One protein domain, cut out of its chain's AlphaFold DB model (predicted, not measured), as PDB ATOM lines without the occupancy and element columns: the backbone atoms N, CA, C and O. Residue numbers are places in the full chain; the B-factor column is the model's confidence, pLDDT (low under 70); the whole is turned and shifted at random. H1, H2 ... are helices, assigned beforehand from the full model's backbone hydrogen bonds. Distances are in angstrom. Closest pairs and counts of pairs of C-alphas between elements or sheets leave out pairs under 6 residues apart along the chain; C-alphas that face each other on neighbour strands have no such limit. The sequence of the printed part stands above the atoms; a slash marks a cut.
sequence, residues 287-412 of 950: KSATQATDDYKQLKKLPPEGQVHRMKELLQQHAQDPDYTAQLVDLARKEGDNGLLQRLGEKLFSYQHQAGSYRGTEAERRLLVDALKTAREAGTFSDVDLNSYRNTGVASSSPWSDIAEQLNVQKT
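Overview. This is residues 287 to 412 of the 950 residues of an uncharacterized protein of Pyxidicoccus fallax (UniProt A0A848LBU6). Seven helices stack in three stages: an up-and-down bundle of H1, H2 and H3, then the helical hairpin of H4 and H5 crossing H2 and H3 in the middle, then the short helical hairpin of H6 and H7, where H7 packs on H4. A long loop, residues 350 to 361, joins H4 to H5 and reaches away from the body. The printed part has 126 residues with seven named helices, H1 to H7 in order, and no named strand; the class is all helix. It is compact, with a radius of gyration of the C-alphas of 13.8 A, and spans 41 by 31 by 24 A.

Along the chain. H1 takes residues 287 to 299, 18.1 A from first to last C-alpha, and begins at C-alpha 287 (199.949, 213.475, 256.622). H2 takes residues 304 to 317, 20.0 A, and H3 residues 322 to 333, 16.2 A. H4 takes residues 340 to 349, 14.2 A, beginning at C-alpha 340 (178.401, 212.824, 248.811). H5, the longest, takes residues 362 to 377, 22.2 A. H6 takes residues 383 to 390, 10.7 A, and H7 residues 399 to 406, 11.4 A, ending at C-alpha 406 (185.442, 221.093, 231.588).

Arrangement. H1, H2 and H3 form a bundle, up and down, each running against the one before. H1 and H2, a hairpin, touch through residue 299 of H1 alone, with C-alphas 299 and 307 closest at 5.6 A. H1 touches H3 at a steep tilt of 38 degrees, C-alphas 288 and 324 being closest at 4.4 A. H2 and H3 are close but not clearly touching, with C-alphas 315 and 325 closest at 6.5 A. H4, the hub, touches H2, H3, H5 and H7. It is about perpendicular to H2, at 79 degrees, with C-alphas 308 and 344 closest at 5.7 A. H5 is about perpendicular to H3, at 85 degrees, and C-alphas 326 and 375 are closest at 4.1 A. H4 and H7 touch with C-alphas 349 and 399 closest at 4.8 A. H6 touches H7, with C-alphas 390 and 400 closest at 4.9 A. H1 is apart from H4, H5, H6 and H7. Every O i to N i+4 pair is within hydrogen-bond range in H1 to H6; in H7, 3 of 4 are.

Size, cuts and confidence. The C-alphas of Lys 287 and Gln 354 are the two farthest apart, 44.8 A. The printed part has no cut. The link from H4 to H5 is long, and in it residues 351 to 352 pair antiparallel with 357 to 358. Mean pLDDT of the printed part is 80.3; 23 residues are under 70, among them 390 to 398 and 409 to 412.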
ATOM      1  N   LYS A 287     200.502 212.491 255.685       71.44
ATOM      2  CA  LYS A 287     199.949 213.475 256.622       71.44
ATOM      3  C   LYS A 287     198.673 214.086 256.047       71.44
ATOM      4  O   LYS A 287     197.649 214.094 256.725       71.44
ATOM      5  N   SER A 288     198.727 214.516 254.791       79.06
ATOM      6  CA  SER A 288     197.592 215.082 254.062       79.06
ATOM      7  C   SER A 288     196.462 214.061 253.871       79.06
ATOM      8  O   SER A 288     195.302 214.370 254.135       79.06
ATOM      9  N   ALA A 289     196.779 212.808 253.528       71.06
ATOM     10  CA  ALA A 289     195.788 211.744 253.359       71.06
ATOM     11  C   ALA A 289     195.136 211.301 254.687       71.06
ATOM     12  O   ALA A 289     193.930 211.041 254.749       71.06
ATOM     13  N   THR A 290     195.912 211.241 255.773       70.25
ATOM     14  CA  THR A 290     195.391 210.927 257.118       70.25
ATOM     15  C   THR A 290     194.466 212.038 257.595       70.25
ATOM     16  O   THR A 290     193.352 211.762 258.037       70.25
ATOM     17  N   GLN A 291     194.885 213.293 257.418       86.44
ATOM     18  CA  GLN A 291     194.069 214.450 257.759       86.44
ATOM     19  C   GLN A 291     192.754 214.457 256.964       86.44
ATOM     20  O   GLN A 291     191.688 214.554 257.567       86.44
ATOM     21  N   ALA A 292     192.805 214.234 255.646       87.12
ATOM     22  CA  ALA A 292     191.608 214.128 254.806       87.12
ATOM     23  C   ALA A 292     190.664 213.016 255.277       87.12
ATOM     24  O   ALA A 292     189.447 213.195 255.298       87.12
ATOM     25  N   THR A 293     191.212 211.876 255.701       81.88
ATOM     26  CA  THR A 293     190.436 210.741 256.213       81.88
ATOM     27  C   THR A 293     189.729 211.075 257.528       81.88
ATOM     28  O   THR A 293     188.564 210.714 257.712       81.88
ATOM     29  N   ASP A 294     190.395 211.771 258.445       84.44
ATOM     30  CA  ASP A 294     189.799 212.151 259.725       84.44
ATOM     31  C   ASP A 294     188.773 213.279 259.576       84.44
ATOM     32  O   ASP A 294     187.676 213.185 260.139       84.44
ATOM     33  N   ASP A 295     189.054 214.280 258.743       90.19
ATOM     34  CA  ASP A 295     188.101 215.340 258.415       90.19
ATOM     35  C   ASP A 295     186.872 214.787 257.680       90.19
ATOM     36  O   ASP A 295     185.737 215.181 257.975       90.19
ATOM     37  N   TYR A 296     187.055 213.790 256.810       90.50
ATOM     38  CA  TYR A 296     185.955 213.076 256.167       90.50
ATOM     39  C   TYR A 296     185.082 212.314 257.178       90.50
ATOM     40  O   TYR A 296     183.854 212.406 257.129       90.50
ATOM     41  N   LYS A 297     185.673 211.622 258.167       88.88
ATOM     42  CA  LYS A 297     184.902 210.971 259.250       88.88
ATOM     43  C   LYS A 297     184.073 211.974 260.051       88.88
ATOM     44  O   LYS A 297     182.958 211.649 260.458       88.88
ATOM     45  N   GLN A 298     184.601 213.175 260.303       90.06
ATOM     46  CA  GLN A 298     183.847 214.227 260.996       90.06
ATOM     47  C   GLN A 298     182.727 214.778 260.115       90.06
ATOM     48  O   GLN A 298     181.601 214.936 260.588       90.06
ATOM     49  N   LEU A 299     183.000 214.987 258.824       92.31
ATOM     50  CA  LEU A 299     182.005 215.391 257.839       92.31
ATOM     51  C   LEU A 299     180.819 214.419 257.821       92.31
ATOM     52  O   LEU A 299     179.672 214.861 257.852       92.31
ATOM     53  N   LYS A 300     181.061 213.101 257.855       91.00
ATOM     54  CA  LYS A 300     180.004 212.071 257.831       91.00
ATOM     55  C   LYS A 300     179.040 212.101 259.020       91.00
ATOM     56  O   LYS A 300     177.959 211.526 258.912       91.00
ATOM     57  N   LYS A 301     179.382 212.779 260.120       90.94
ATOM     58  CA  LYS A 301     178.487 212.952 261.279       90.94
ATOM     59  C   LYS A 301     177.421 214.031 261.063       90.94
ATOM     60  O   LYS A 301     176.495 214.136 261.861       90.94
ATOM     61  N   LEU A 302     177.550 214.844 260.015       91.31
ATOM     62  CA  LEU A 302     176.608 215.911 259.683       91.31
ATOM     63  C   LEU A 302     175.406 215.371 258.885       91.31
ATOM     64  O   LEU A 302     175.533 214.354 258.198       91.31
ATOM     65  N   PRO A 303     174.241 216.051 258.905       88.88
ATOM     66  CA  PRO A 303     173.138 215.739 257.994       88.88
ATOM     67  C   PRO A 303     173.548 215.974 256.523       88.88
ATOM     68  O   PRO A 303     174.454 216.770 256.279       88.88
ATOM     69  N   PRO A 304     172.882 215.354 255.526       83.00
ATOM     70  CA  PRO A 304     173.307 215.385 254.117       83.00
ATOM     71  C   PRO A 304     173.582 216.785 253.542       83.00
ATOM     72  O   PRO A 304     174.580 216.985 252.856       83.00
ATOM     73  N   GLU A 305     172.748 217.773 253.868       82.38
ATOM     74  CA  GLU A 305     172.952 219.173 253.463       82.38
ATOM     75  C   GLU A 305     174.215 219.789 254.094       82.38
ATOM     76  O   GLU A 305     174.977 220.495 253.428       82.38
ATOM     77  N   GLY A 306     174.467 219.470 255.368       87.56
ATOM     78  CA  GLY A 306     175.664 219.882 256.101       87.56
ATOM     79  C   GLY A 306     176.932 219.196 255.593       87.56
ATOM     80  O   GLY A 306     177.983 219.827 255.550       87.56
ATOM     81  N   GLN A 307     176.832 217.947 255.126       91.44
ATOM     82  CA  GLN A 307     177.940 217.232 254.485       91.44
ATOM     83  C   GLN A 307     178.393 217.945 253.207       91.44
ATOM     84  O   GLN A 307     179.585 218.166 253.020       91.44
ATOM     85  N   VAL A 308     177.449 218.348 252.348       89.69
ATOM     86  CA  VAL A 308     177.763 219.061 251.098       89.69
ATOM     87  C   VAL A 308     178.400 220.420 251.390       89.69
ATOM     88  O   VAL A 308     179.370 220.793 250.736       89.69
ATOM     89  N   HIS A 309     177.899 221.154 252.388       90.12
ATOM     90  CA  HIS A 309     178.505 222.424 252.795       90.12
ATOM     91  C   HIS A 309     179.931 222.229 253.326       90.12
ATOM     92  O   HIS A 309     180.857 222.873 252.839       90.12
ATOM     93  N   ARG A 310     180.120 221.278 254.248       93.62
ATOM     94  CA  ARG A 310     181.425 220.998 254.849       93.62
ATOM     95  C   ARG A 310     182.443 220.484 253.832       93.62
ATOM     96  O   ARG A 310     183.605 220.857 253.908       93.62
ATOM     97  N   MET A 311     182.017 219.681 252.857       93.75
ATOM     98  CA  MET A 311     182.886 219.218 251.770       93.75
ATOM     99  C   MET A 311     183.459 220.398 250.979       93.75
ATOM    100  O   MET A 311     184.653 220.425 250.706       93.75
ATOM    101  N   LYS A 312     182.630 221.402 250.658       92.56
ATOM    102  CA  LYS A 312     183.087 222.615 249.957       92.56
ATOM    103  C   LYS A 312     184.116 223.389 250.773       92.56
ATOM    104  O   LYS A 312     185.137 223.785 250.226       92.56
ATOM    105  N   GLU A 313     183.865 223.572 252.069       93.50
ATOM    106  CA  GLU A 313     184.813 224.248 252.960       93.50
ATOM    107  C   GLU A 313     186.157 223.523 253.008       93.50
ATOM    108  O   GLU A 313     187.193 224.171 252.912       93.50
ATOM    109  N   LEU A 314     186.149 222.192 253.129       95.19
ATOM    110  CA  LEU A 314     187.375 221.395 253.172       95.19
ATOM    111  C   LEU A 314     188.147 221.477 251.852       95.19
ATOM    112  O   LEU A 314     189.354 221.697 251.876       95.19
ATOM    113  N   LEU A 315     187.463 221.372 250.708       94.31
ATOM    114  CA  LEU A 315     188.094 221.555 249.397       94.31
ATOM    115  C   LEU A 315     188.691 222.960 249.249       94.31
ATOM    116  O   LEU A 315     189.773 223.109 248.698       94.31
ATOM    117  N   GLN A 316     188.025 223.989 249.778       93.56
ATOM    118  CA  GLN A 316     188.518 225.364 249.723       93.56
ATOM    119  C   GLN A 316     189.718 225.591 250.655       93.56
ATOM    120  O   GLN A 316     190.696 226.218 250.253       93.56
ATOM    121  N   GLN A 317     189.655 225.083 251.888       94.69
ATOM    122  CA  GLN A 317     190.719 225.202 252.894       94.69
ATOM    123  C   GLN A 317     191.999 224.493 252.452       94.69
ATOM    124  O   GLN A 317     193.096 224.979 252.719       94.69
ATOM    125  N   HIS A 318     191.847 223.377 251.742       94.31
ATOM    126  CA  HIS A 318     192.946 222.523 251.312       94.31
ATOM    127  C   HIS A 318     193.197 222.574 249.801       94.31
ATOM    128  O   HIS A 318     193.869 221.701 249.266       94.31
ATOM    129  N   ALA A 319     192.739 223.624 249.110       86.75
ATOM    130  CA  ALA A 319     192.910 223.764 247.661       86.75
ATOM    131  C   ALA A 319     194.388 223.778 247.209       86.75
ATOM    132  O   ALA A 319     194.685 223.485 246.057       86.75
ATOM    133  N   GLN A 320     195.315 224.129 248.110       90.25
ATOM    134  CA  GLN A 320     196.765 224.104 247.861       90.25
ATOM    135  C   GLN A 320     197.450 222.809 248.331       90.25
ATOM    136  O   GLN A 320     198.665 222.684 248.196       90.25
ATOM    137  N   ASP A 321     196.695 221.856 248.881       92.12
ATOM    138  CA  ASP A 321     197.177 220.535 249.282       92.12
ATOM    139  C   ASP A 321     196.598 219.474 248.323       92.12
ATOM    140  O   ASP A 321     195.467 218.996 248.511       92.12
ATOM    141  N   PRO A 322     197.336 219.131 247.248       87.62
ATOM    142  CA  PRO A 322     196.826 218.245 246.212       87.62
ATOM    143  C   PRO A 322     196.609 216.814 246.715       87.62
ATOM    144  O   PRO A 322     195.658 216.155 246.294       87.62
ATOM    145  N   ASP A 323     197.425 216.352 247.663       84.69
ATOM    146  CA  ASP A 323     197.348 214.992 248.196       84.69
ATOM    147  C   ASP A 323     196.175 214.842 249.177       84.69
ATOM    148  O   ASP A 323     195.461 213.836 249.149       84.69
ATOM    149  N   TYR A 324     195.907 215.871 249.990       95.00
ATOM    150  CA  TYR A 324     194.690 215.947 250.806       95.00
ATOM    151  C   TYR A 324     193.444 215.917 249.914       95.00
ATOM    152  O   TYR A 324     192.509 215.148 250.145       95.00
ATOM    153  N   THR A 325     193.445 216.744 248.867       93.50
ATOM    154  CA  THR A 325     192.316 216.892 247.943       93.50
ATOM    155  C   THR A 325     192.032 215.588 247.194       93.50
ATOM    156  O   THR A 325     190.884 215.144 247.150       93.50
ATOM    157  N   ALA A 326     193.069 214.919 246.681       86.88
ATOM    158  CA  ALA A 326     192.953 213.631 246.003       86.88
ATOM    159  C   ALA A 326     192.393 212.523 246.914       86.88
ATOM    160  O   ALA A 326     191.547 211.738 246.471       86.88
ATOM    161  N   GLN A 327     192.813 212.480 248.184       88.38
ATOM    162  CA  GLN A 327     192.285 211.525 249.165       88.38
ATOM    163  C   GLN A 327     190.821 211.819 249.511       88.38
ATOM    164  O   GLN A 327     190.001 210.904 249.597       88.38
ATOM    165  N   LEU A 328     190.477 213.093 249.715       93.06
ATOM    166  CA  LEU A 328     189.122 213.496 250.082       93.06
ATOM    167  C   LEU A 328     188.114 213.169 248.966       93.06
ATOM    168  O   LEU A 328     187.010 212.695 249.246       93.06
ATOM    169  N   VAL A 329     188.505 213.375 247.703       92.38
ATOM    170  CA  VAL A 329     187.704 213.000 246.527       92.38
ATOM    171  C   VAL A 329     187.526 211.482 246.429       92.38
ATOM    172  O   VAL A 329     186.403 211.032 246.211       92.38
ATOM    173  N   ASP A 330     188.573 210.679 246.645       86.56
ATOM    174  CA  ASP A 330     188.471 209.210 246.613       86.56
ATOM    175  C   ASP A 330     187.536 208.655 247.695       86.56
ATOM    176  O   ASP A 330     186.706 207.783 247.429       86.56
ATOM    177  N   LEU A 331     187.617 209.196 248.913       84.69
ATOM    178  CA  LEU A 331     186.710 208.829 250.002       84.69
ATOM    179  C   LEU A 331     185.253 209.148 249.647       84.69
ATOM    180  O   LEU A 331     184.379 208.303 249.832       84.69
ATOM    181  N   ALA A 332     184.994 210.333 249.082       85.31
ATOM    182  CA  ALA A 332     183.660 210.730 248.639       85.31
ATOM    183  C   ALA A 332     183.149 209.903 247.446       85.31
ATOM    184  O   ALA A 332     181.948 209.635 247.364       85.31
ATOM    185  N   ARG A 333     184.048 209.481 246.550       82.69
ATOM    186  CA  ARG A 333     183.750 208.647 245.380       82.69
ATOM    187  C   ARG A 333     183.273 207.249 245.772       82.69
ATOM    188  O   ARG A 333     182.293 206.752 245.222       82.69
ATOM    189  N   LYS A 334     183.925 206.633 246.763       77.75
ATOM    190  CA  LYS A 334     183.627 205.273 247.256       77.75
ATOM    191  C   LYS A 334     182.200 205.080 247.791       77.75
ATOM    192  O   LYS A 334     181.792 203.943 248.003       77.75
ATOM    193  N   GLU A 335     181.433 206.151 247.988       73.31
ATOM    194  CA  GLU A 335     180.019 206.082 248.381       73.31
ATOM    195  C   GLU A 335     179.050 205.742 247.230       73.31
ATOM    196  O   GLU A 335     177.881 205.460 247.495       73.31
ATOM    197  N   GLY A 336     179.505 205.765 245.974       62.62
ATOM    198  CA  GLY A 336     178.702 205.390 244.803       62.62
ATOM    199  C   GLY A 336     177.648 206.425 244.380       62.62
ATOM    200  O   GLY A 336     177.753 207.618 244.680       62.62
ATOM    201  N   ASP A 337     176.621 205.955 243.668       59.22
ATOM    202  CA  ASP A 337     175.712 206.770 242.836       59.22
ATOM    203  C   ASP A 337     174.749 207.686 243.613       59.22
ATOM    204  O   ASP A 337     174.167 208.596 243.039       59.22
ATOM    205  N   ASN A 338     174.609 207.492 244.928       64.38
ATOM    206  CA  ASN A 338     173.850 208.373 245.831       64.38
ATOM    207  C   ASN A 338     174.753 209.009 246.906       64.38
ATOM    208  O   ASN A 338     174.292 209.445 247.969       64.38
ATOM    209  N   GLY A 339     176.062 209.007 246.655       77.75
ATOM    210  CA  GLY A 339     177.095 209.461 247.572       77.75
ATOM    211  C   GLY A 339     177.216 210.978 247.689       77.75
ATOM    212  O   GLY A 339     176.569 211.760 246.989       77.75
ATOM    213  N   LEU A 340     178.082 211.413 248.602       84.62
ATOM    214  CA  LEU A 340     178.401 212.824 248.811       84.62
ATOM    215  C   LEU A 340     178.893 213.523 247.537       84.62
ATOM    216  O   LEU A 340     178.494 214.660 247.285       84.62
ATOM    217  N   LEU A 341     179.736 212.850 246.749       86.75
ATOM    218  CA  LEU A 341     180.304 213.422 245.530       86.75
ATOM    219  C   LEU A 341     179.215 213.698 244.480       86.75
ATOM    220  O   LEU A 341     179.166 214.809 243.956       86.75
ATOM    221  N   GLN A 342     178.282 212.753 244.280       84.56
ATOM    222  CA  GLN A 342     177.108 212.930 243.413       84.56
ATOM    223  C   GLN A 342     176.284 214.153 243.828       84.56
ATOM    224  O   GLN A 342     176.053 215.050 243.019       84.56
ATOM    225  N   ARG A 343     175.889 214.229 245.108       86.56
ATOM    226  CA  ARG A 343     175.074 215.341 245.632       86.56
ATOM    227  C   ARG A 343     175.765 216.694 245.481       86.56
ATOM    228  O   ARG A 343     175.102 217.698 245.229       86.56
ATOM    229  N   LEU A 344     177.083 216.738 245.676       88.44
ATOM    230  CA  LEU A 344     177.866 217.958 245.509       88.44
ATOM    231  C   LEU A 344     177.895 218.400 244.038       88.44
ATOM    232  O   LEU A 344     177.630 219.572 243.765       88.44
ATOM    233  N   GLY A 345     178.155 217.473 243.112       86.94
ATOM    234  CA  GLY A 345     178.119 217.734 241.670       86.94
ATOM    235  C   GLY A 345     176.755 218.254 241.219       86.94
ATOM    236  O   GLY A 345     176.665 219.339 240.647       86.94
ATOM    237  N   GLU A 346     175.674 217.566 241.587       85.44
ATOM    238  CA  GLU A 346     174.305 217.995 241.283       85.44
ATOM    239  C   GLU A 346     173.988 219.379 241.862       85.44
ATOM    240  O   GLU A 346     173.425 220.230 241.171       85.44
ATOM    241  N   LYS A 347     174.367 219.654 243.116       87.12
ATOM    242  CA  LYS A 347     174.063 220.938 243.762       87.12
ATOM    243  C   LYS A 347     174.790 222.115 243.112       87.12
ATOM    244  O   LYS A 347     174.244 223.215 243.117       87.12
ATOM    245  N   LEU A 348     175.987 221.904 242.565       87.50
ATOM    246  CA  LEU A 348     176.797 222.966 241.963       87.50
ATOM    247  C   LEU A 348     176.542 223.150 240.461       87.50
ATOM    248  O   LEU A 348     176.527 224.290 239.992       87.50
ATOM    249  N   PHE A 349     176.312 222.055 239.732       87.81
ATOM    250  CA  PHE A 349     176.224 222.026 238.267       87.81
ATOM    251  C   PHE A 349     174.800 221.806 237.734       87.81
ATOM    252  O   PHE A 349     174.597 221.745 236.529       87.81
ATOM    253  N   SER A 350     173.770 221.758 238.587       84.25
ATOM    254  CA  SER A 350     172.386 221.833 238.094       84.25
ATOM    255  C   SER A 350     172.101 223.206 237.482       84.25
ATOM    256  O   SER A 350     172.083 224.215 238.198       84.25
ATOM    257  N   TYR A 351     171.835 223.239 236.176       78.56
ATOM    258  CA  TYR A 351     171.452 224.449 235.455       78.56
ATOM    259  C   TYR A 351     169.991 224.831 235.735       78.56
ATOM    260  O   TYR A 351     169.066 224.034 235.571       78.56
ATOM    261  N   GLN A 352     169.754 226.068 236.168       77.44
ATOM    262  CA  GLN A 352     168.415 226.608 236.391       77.44
ATOM    263  C   GLN A 352     167.969 227.384 235.150       77.44
ATOM    264  O   GLN A 352     168.229 228.580 235.031       77.44
ATOM    265  N   HIS A 353     167.234 226.725 234.246       70.06
ATOM    266  CA  HIS A 353     166.742 227.342 233.004       70.06
ATOM    267  C   HIS A 353     165.956 228.646 233.219       70.06
ATOM    268  O   HIS A 353     166.032 229.546 232.391       70.06
ATOM    269  N   GLN A 354     165.241 228.777 234.342       70.38
ATOM    270  CA  GLN A 354     164.489 229.990 234.686       70.38
ATOM    271  C   GLN A 354     165.376 231.153 235.157       70.38
ATOM    272  O   GLN A 354     164.983 232.306 235.016       70.38
ATOM    273  N   ALA A 355     166.556 230.862 235.710       71.62
ATOM    274  CA  ALA A 355     167.493 231.857 236.237       71.62
ATOM    275  C   ALA A 355     168.702 232.093 235.312       71.62
ATOM    276  O   ALA A 355     169.588 232.873 235.656       71.62
ATOM    277  N   GLY A 356     168.773 231.392 234.171       75.94
ATOM    278  CA  GLY A 356     169.878 231.483 233.210       75.94
ATOM    279  C   GLY A 356     171.257 231.181 233.807       75.94
ATOM    280  O   GLY A 356     172.258 231.702 233.324       75.94
ATOM    281  N   SER A 357     171.316 230.422 234.903       82.19
ATOM    282  CA  SER A 357     172.537 230.211 235.680       82.19
ATOM    283  C   SER A 357     172.527 228.865 236.401       82.19
ATOM    284  O   SER A 357     171.487 228.237 236.596       82.19
ATOM    285  N   TYR A 358     173.710 228.396 236.779       83.88
ATOM    286  CA  TYR A 358     173.893 227.211 237.615       83.88
ATOM    287  C   TYR A 358     173.575 227.509 239.087       83.88
ATOM    288  O   TYR A 358     173.758 228.633 239.547       83.88
ATOM    289  N   ARG A 359     173.166 226.482 239.846       83.56
ATOM    290  CA  ARG A 359     172.890 226.602 241.291       83.56
ATOM    291  C   ARG A 359     174.114 226.979 242.135       83.56
ATOM    292  O   ARG A 359     173.957 227.656 243.146       83.56
ATOM    293  N   GLY A 360     175.308 226.513 241.764       84.75
ATOM    294  CA  GLY A 360     176.558 226.927 242.407       84.75
ATOM    295  C   GLY A 360     177.048 228.286 241.905       84.75
ATOM    296  O   GLY A 360     176.633 228.765 240.850       84.75
ATOM    297  N   THR A 361     177.993 228.898 242.607       87.19
ATOM    298  CA  THR A 361     178.786 230.004 242.048       87.19
ATOM    299  C   THR A 361     179.876 229.473 241.110       87.19
ATOM    300  O   THR A 361     180.261 228.305 241.183       87.19
ATOM    301  N   GLU A 362     180.401 230.325 240.223       86.12
ATOM    302  CA  GLU A 362     181.512 229.956 239.326       86.12
ATOM    303  C   GLU A 362     182.755 229.500 240.105       86.12
ATOM    304  O   GLU A 362     183.384 228.508 239.751       86.12
ATOM    305  N   ALA A 363     183.062 230.172 241.218       84.88
ATOM    306  CA  ALA A 363     184.177 229.807 242.086       84.88
ATOM    307  C   ALA A 363     183.994 228.416 242.720       84.88
ATOM    308  O   ALA A 363     184.940 227.636 242.769       84.88
ATOM    309  N   GLU A 364     182.781 228.077 243.167       88.25
ATOM    310  CA  GLU A 364     182.490 226.756 243.744       88.25
ATOM    311  C   GLU A 364     182.513 225.641 242.694       88.25
ATOM    312  O   GLU A 364     182.998 224.546 242.973       88.25
ATOM    313  N   ARG A 365     182.011 225.909 241.482       91.62
ATOM    314  CA  ARG A 365     182.102 224.959 240.364       91.62
ATOM    315  C   ARG A 365     183.552 224.669 240.006       91.62
ATOM    316  O   ARG A 365     183.939 223.505 239.919       91.62
ATOM    317  N   ARG A 366     184.359 225.723 239.870       89.88
ATOM    318  CA  ARG A 366     185.785 225.607 239.571       89.88
ATOM    319  C   ARG A 366     186.536 224.844 240.657       89.88
ATOM    320  O   ARG A 366     187.334 223.980 240.328       89.88
ATOM    321  N   LEU A 367     186.208 225.074 241.929       90.81
ATOM    322  CA  LEU A 367     186.788 224.340 243.055       90.81
ATOM    323  C   LEU A 367     186.560 222.822 242.948       90.81
ATOM    324  O   LEU A 367     187.482 222.047 243.189       90.81
ATOM    325  N   LEU A 368     185.351 222.387 242.572       93.19
ATOM    326  CA  LEU A 368     185.070 220.962 242.370       93.19
ATOM    327  C   LEU A 368     185.829 220.400 241.158       93.19
ATOM    328  O   LEU A 368     186.383 219.307 241.243       93.19
ATOM    329  N   VAL A 369     185.876 221.135 240.047       93.25
ATOM    330  CA  VAL A 369     186.588 220.712 238.828       93.25
ATOM    331  C   VAL A 369     188.091 220.601 239.075       93.25
ATOM    332  O   VAL A 369     188.691 219.595 238.704       93.25
ATOM    333  N   ASP A 370     188.687 221.570 239.767       91.06
ATOM    334  CA  ASP A 370     190.102 221.551 240.140       91.06
ATOM    335  C   ASP A 370     190.407 220.382 241.097       91.06
ATOM    336  O   ASP A 370     191.423 219.700 240.940       91.06
ATOM    337  N   ALA A 371     189.502 220.072 242.032       92.62
ATOM    338  CA  ALA A 371     189.638 218.921 242.924       92.62
ATOM    339  C   ALA A 371     189.569 217.576 242.179       92.62
ATOM    340  O   ALA A 371     190.391 216.691 242.417       92.62
ATOM    341  N   LEU A 372     188.626 217.426 241.245       92.06
ATOM    342  CA  LEU A 372     188.510 216.233 240.399       92.06
ATOM    343  C   LEU A 372     189.715 216.084 239.467       92.06
ATOM    344  O   LEU A 372     190.219 214.979 239.290       92.06
ATOM    345  N   LYS A 373     190.219 217.189 238.906       89.00
ATOM    346  CA  LYS A 373     191.452 217.200 238.112       89.00
ATOM    347  C   LYS A 373     192.654 216.751 238.944       89.00
ATOM    348  O   LYS A 373     193.396 215.880 238.507       89.00
ATOM    349  N   THR A 374     192.791 217.276 240.158       85.69
ATOM    350  CA  THR A 374     193.852 216.896 241.105       85.69
ATOM    351  C   THR A 374     193.781 215.407 241.455       85.69
ATOM    352  O   THR A 374     194.793 214.712 241.438       85.69
ATOM    353  N   ALA A 375     192.580 214.879 241.698       83.88
ATOM    354  CA  ALA A 375     192.375 213.455 241.952       83.88
ATOM    355  C   ALA A 375     192.677 212.578 240.719       83.88
ATOM    356  O   ALA A 375     193.197 211.472 240.868       83.88
ATOM    357  N   ARG A 376     192.419 213.078 239.499       81.25
ATOM    358  CA  ARG A 376     192.825 212.423 238.239       81.25
ATOM    359  C   ARG A 376     194.335 212.389 238.062       81.25
ATOM    360  O   ARG A 376     194.883 211.335 237.758       81.25
ATOM    361  N   GLU A 377     195.014 213.503 238.307       77.31
ATOM    362  CA  GLU A 377     196.480 213.588 238.262       77.31
ATOM    363  C   GLU A 377     197.142 212.699 239.329       77.31
ATOM    364  O   GLU A 377     198.202 212.120 239.090       77.31
ATOM    365  N   ALA A 378     196.490 212.528 240.482       69.25
ATOM    366  CA  ALA A 378     196.912 211.610 241.533       69.25
ATOM    367  C   ALA A 378     196.523 210.139 241.274       69.25
ATOM    368  O   ALA A 378     196.958 209.256 242.013       69.25
ATOM    369  N   GLY A 379     195.711 209.856 240.250       59.56
ATOM    370  CA  GLY A 379     195.211 208.518 239.918       59.56
ATOM    371  C   GLY A 379     194.214 207.935 240.929       59.56
ATOM    372  O   GLY A 379     193.991 206.726 240.941       59.56
ATOM    373  N   THR A 380     193.616 208.764 241.787       73.25
ATOM    374  CA  THR A 380     192.582 208.355 242.756       73.25
ATOM    375  C   THR A 380     191.153 208.538 242.234       73.25
ATOM    376  O   THR A 380     190.191 208.074 242.849       73.25
ATOM    377  N   PHE A 381     191.016 209.182 241.074       78.00
ATOM    378  CA  PHE A 381     189.776 209.361 240.327       78.00
ATOM    379  C   PHE A 381     190.066 209.164 238.835       78.00
ATOM    380  O   PHE A 381     191.027 209.724 238.323       78.00
ATOM    381  N   SER A 382     189.278 208.366 238.124       72.25
ATOM    382  CA  SER A 382     189.535 208.019 236.720       72.25
ATOM    383  C   SER A 382     188.475 208.569 235.765       72.25
ATOM    384  O   SER A 382     187.385 208.977 236.165       72.25
ATOM    385  N   ASP A 383     188.767 208.522 234.465       69.12
ATOM    386  CA  ASP A 383     187.792 208.852 233.419       69.12
ATOM    387  C   ASP A 383     186.607 207.874 233.429       69.12
ATOM    388  O   ASP A 383     185.497 208.233 233.039       69.12
ATOM    389  N   VAL A 384     186.819 206.647 233.914       59.12
ATOM    390  CA  VAL A 384     185.760 205.653 234.134       59.12
ATOM    391  C   VAL A 384     184.845 206.097 235.274       59.12
ATOM    392  O   VAL A 384     183.628 206.094 235.097       59.12
ATOM    393  N   ASP A 385     185.410 206.563 236.394       68.44
ATOM    394  CA  ASP A 385     184.626 207.094 237.518       68.44
ATOM    395  C   ASP A 385     183.799 208.314 237.080       68.44
ATOM    396  O   ASP A 385     182.608 208.402 237.372       68.44
ATOM    397  N   LEU A 386     184.396 209.231 236.310       74.69
ATOM    398  CA  LEU A 386     183.699 210.410 235.787       74.69
ATOM    399  C   LEU A 386     182.524 210.039 234.869       74.69
ATOM    400  O   LEU A 386     181.448 210.633 234.944       74.69
ATOM    401  N   ASN A 387     182.721 209.040 234.006       67.25
ATOM    402  CA  ASN A 387     181.681 208.547 233.111       67.25
ATOM    403  C   ASN A 387     180.567 207.785 233.858       67.25
ATOM    404  O   ASN A 387     179.422 207.842 233.409       67.25
ATOM    405  N   SER A 388     180.860 207.144 235.001       66.25
ATOM    406  CA  SER A 388     179.843 206.563 235.898       66.25
ATOM    407  C   SER A 388     178.836 207.619 236.334       66.25
ATOM    408  O   SER A 388     177.637 207.468 236.116       66.25
ATOM    409  N   TYR A 389     179.328 208.738 236.873       72.38
ATOM    410  CA  TYR A 389     178.481 209.827 237.365       72.38
ATOM    411  C   TYR A 389     177.669 210.517 236.259       72.38
ATOM    412  O   TYR A 389     176.588 211.053 236.510       72.38
ATOM    413  N   ARG A 390     178.132 210.464 235.004       69.69
ATOM    414  CA  ARG A 390     177.357 210.946 233.853       69.69
ATOM    415  C   ARG A 390     176.119 210.086 233.575       69.69
ATOM    416  O   ARG A 390     175.105 210.625 233.135       69.69
ATOM    417  N   ASN A 391     176.194 208.782 233.835       58.41
ATOM    418  CA  ASN A 391     175.191 207.793 233.431       58.41
ATOM    419  C   ASN A 391     174.115 207.503 234.500       58.41
ATOM    420  O   ASN A 391     173.196 206.732 234.239       58.41
ATOM    421  N   THR A 392     174.180 208.125 235.681       56.06
ATOM    422  CA  THR A 392     173.212 207.924 236.780       56.06
ATOM    423  C   THR A 392     171.908 208.730 236.630       56.06
ATOM    424  O   THR A 392     171.012 208.607 237.464       56.06
ATOM    425  N   GLY A 393     171.762 209.543 235.571       45.53
ATOM    426  CA  GLY A 393     170.636 210.465 235.381       45.53
ATOM    427  C   GLY A 393     169.650 210.075 234.272       45.53
ATOM    428  O   GLY A 393     170.032 209.798 233.138       45.53
ATOM    429  N   VAL A 394     168.352 210.140 234.583       36.66
ATOM    430  CA  VAL A 394     167.266 210.155 233.591       36.66
ATOM    431  C   VAL A 394     167.236 211.555 232.960       36.66
ATOM    432  O   VAL A 394     166.955 212.521 233.661       36.66
ATOM    433  N   ALA A 395     167.486 211.636 231.648       39.12
ATOM    434  CA  ALA A 395     167.471 212.816 230.765       39.12
ATOM    435  C   ALA A 395     168.843 213.382 230.345       39.12
ATOM    436  O   ALA A 395     169.821 213.430 231.084       39.12
ATOM    437  N   SER A 396     168.862 213.841 229.097       40.62
ATOM    438  CA  SER A 396     169.972 214.286 228.247       40.62
ATOM    439  C   SER A 396     170.713 215.564 228.693       40.62
ATOM    440  O   SER A 396     171.292 216.248 227.854       40.62
ATOM    441  N   SER A 397     170.716 215.902 229.985       52.31
ATOM    442  CA  SER A 397     171.434 217.060 230.544       52.31
ATOM    443  C   SER A 397     171.874 216.798 231.992       52.31
ATOM    444  O   SER A 397     171.434 217.472 232.926       52.31
ATOM    445  N   SER A 398     172.693 215.763 232.195       67.06
ATOM    446  CA  SER A 398     173.291 215.476 233.505       67.06
ATOM    447  C   SER A 398     174.297 216.579 233.877       67.06
ATOM    448  O   SER A 398     175.162 216.875 233.053       67.06
ATOM    449  N   PRO A 399     174.254 217.145 235.102       76.50
ATOM    450  CA  PRO A 399     175.267 218.075 235.631       76.50
ATOM    451  C   PRO A 399     176.718 217.588 235.472       76.50
ATOM    452  O   PRO A 399     177.657 218.377 235.414       76.50
ATOM    453  N   TRP A 400     176.910 216.272 235.380       82.25
ATOM    454  CA  TRP A 400     178.208 215.635 235.178       82.25
ATOM    455  C   TRP A 400     178.716 215.678 233.736       82.25
ATOM    456  O   TRP A 400     179.913 215.501 233.519       82.25
ATOM    457  N   SER A 401     177.850 215.951 232.758       78.06
ATOM    458  CA  SER A 401     178.267 216.212 231.378       78.06
ATOM    459  C   SER A 401     179.080 217.503 231.287       78.06
ATOM    460  O   SER A 401     180.151 217.493 230.688       78.06
ATOM    461  N   ASP A 402     178.633 218.567 231.961       80.25
ATOM    462  CA  ASP A 402     179.337 219.857 231.988       80.25
ATOM    463  C   ASP A 402     180.682 219.741 232.727       80.25
ATOM    464  O   ASP A 402     181.692 220.305 232.307       80.25
ATOM    465  N   ILE A 403     180.724 218.954 233.812       85.94
ATOM    466  CA  ILE A 403     181.967 218.643 234.536       85.94
ATOM    467  C   ILE A 403     182.936 217.863 233.632       85.94
ATOM    468  O   ILE A 403     184.129 218.165 233.602       85.94
ATOM    469  N   ALA A 404     182.444 216.873 232.880       80.12
ATOM    470  CA  ALA A 404     183.263 216.079 231.966       80.12
ATOM    471  C   ALA A 404     183.819 216.898 230.795       80.12
ATOM    472  O   ALA A 404     184.984 216.725 230.432       80.12
ATOM    473  N   GLU A 405     183.024 217.825 230.256       80.56
ATOM    474  CA  GLU A 405     183.460 218.769 229.229       80.56
ATOM    475  C   GLU A 405     184.573 219.687 229.757       80.56
ATOM    476  O   GLU A 405     185.629 219.790 229.135       80.56
ATOM    477  N   GLN A 406     184.408 220.261 230.955       83.31
ATOM    478  CA  GLN A 406     185.442 221.093 231.588       83.31
ATOM    479  C   GLN A 406     186.730 220.319 231.917       83.31
ATOM    480  O   GLN A 406     187.814 220.904 231.975       83.31
ATOM    481  N   LEU A 407     186.634 219.001 232.098       83.12
ATOM    482  CA  LEU A 407     187.763 218.097 232.320       83.12
ATOM    483  C   LEU A 407     188.350 217.502 231.022       83.12
ATOM    484  O   LEU A 407     189.264 216.673 231.107       83.12
ATOM    485  N   ASN A 408     187.869 217.928 229.844       76.06
ATOM    486  CA  ASN A 408     188.250 217.439 228.511       76.06
ATOM    487  C   ASN A 408     188.107 215.914 228.332       76.06
ATOM    488  O   ASN A 408     188.918 215.280 227.655       76.06
ATOM    489  N   VAL A 409     187.085 215.303 228.935       65.50
ATOM    490  CA  VAL A 409     186.818 213.861 228.805       65.50
ATOM    491  C   VAL A 409     185.763 213.626 227.727       65.50
ATOM    492  O   VAL A 409     184.599 213.990 227.887       65.50
ATOM    493  N   GLN A 410     186.160 213.004 226.613       58.47
ATOM    494  CA  GLN A 410     185.228 212.675 225.530       58.47
ATOM    495  C   GLN A 410     184.248 211.563 225.938       58.47
ATOM    496  O   GLN A 410     184.602 210.613 226.641       58.47
ATOM    497  N   LYS A 411     183.006 211.645 225.440       51.69
ATOM    498  CA  LYS A 411     182.029 210.555 225.530       51.69
ATOM    499  C   LYS A 411     182.510 209.391 224.662       51.69
ATOM    500  O   LYS A 411     182.434 209.457 223.443       51.69
ATOM    501  N   THR A 412     183.040 208.334 225.274       49.50
ATOM    502  CA  THR A 412     183.496 207.156 224.522       49.50
ATOM    503  C   THR A 412     182.321 206.256 224.121       49.50
ATOM    504  O   THR A 412     181.483 205.950 224.972       49.50
TER     505      THR A 412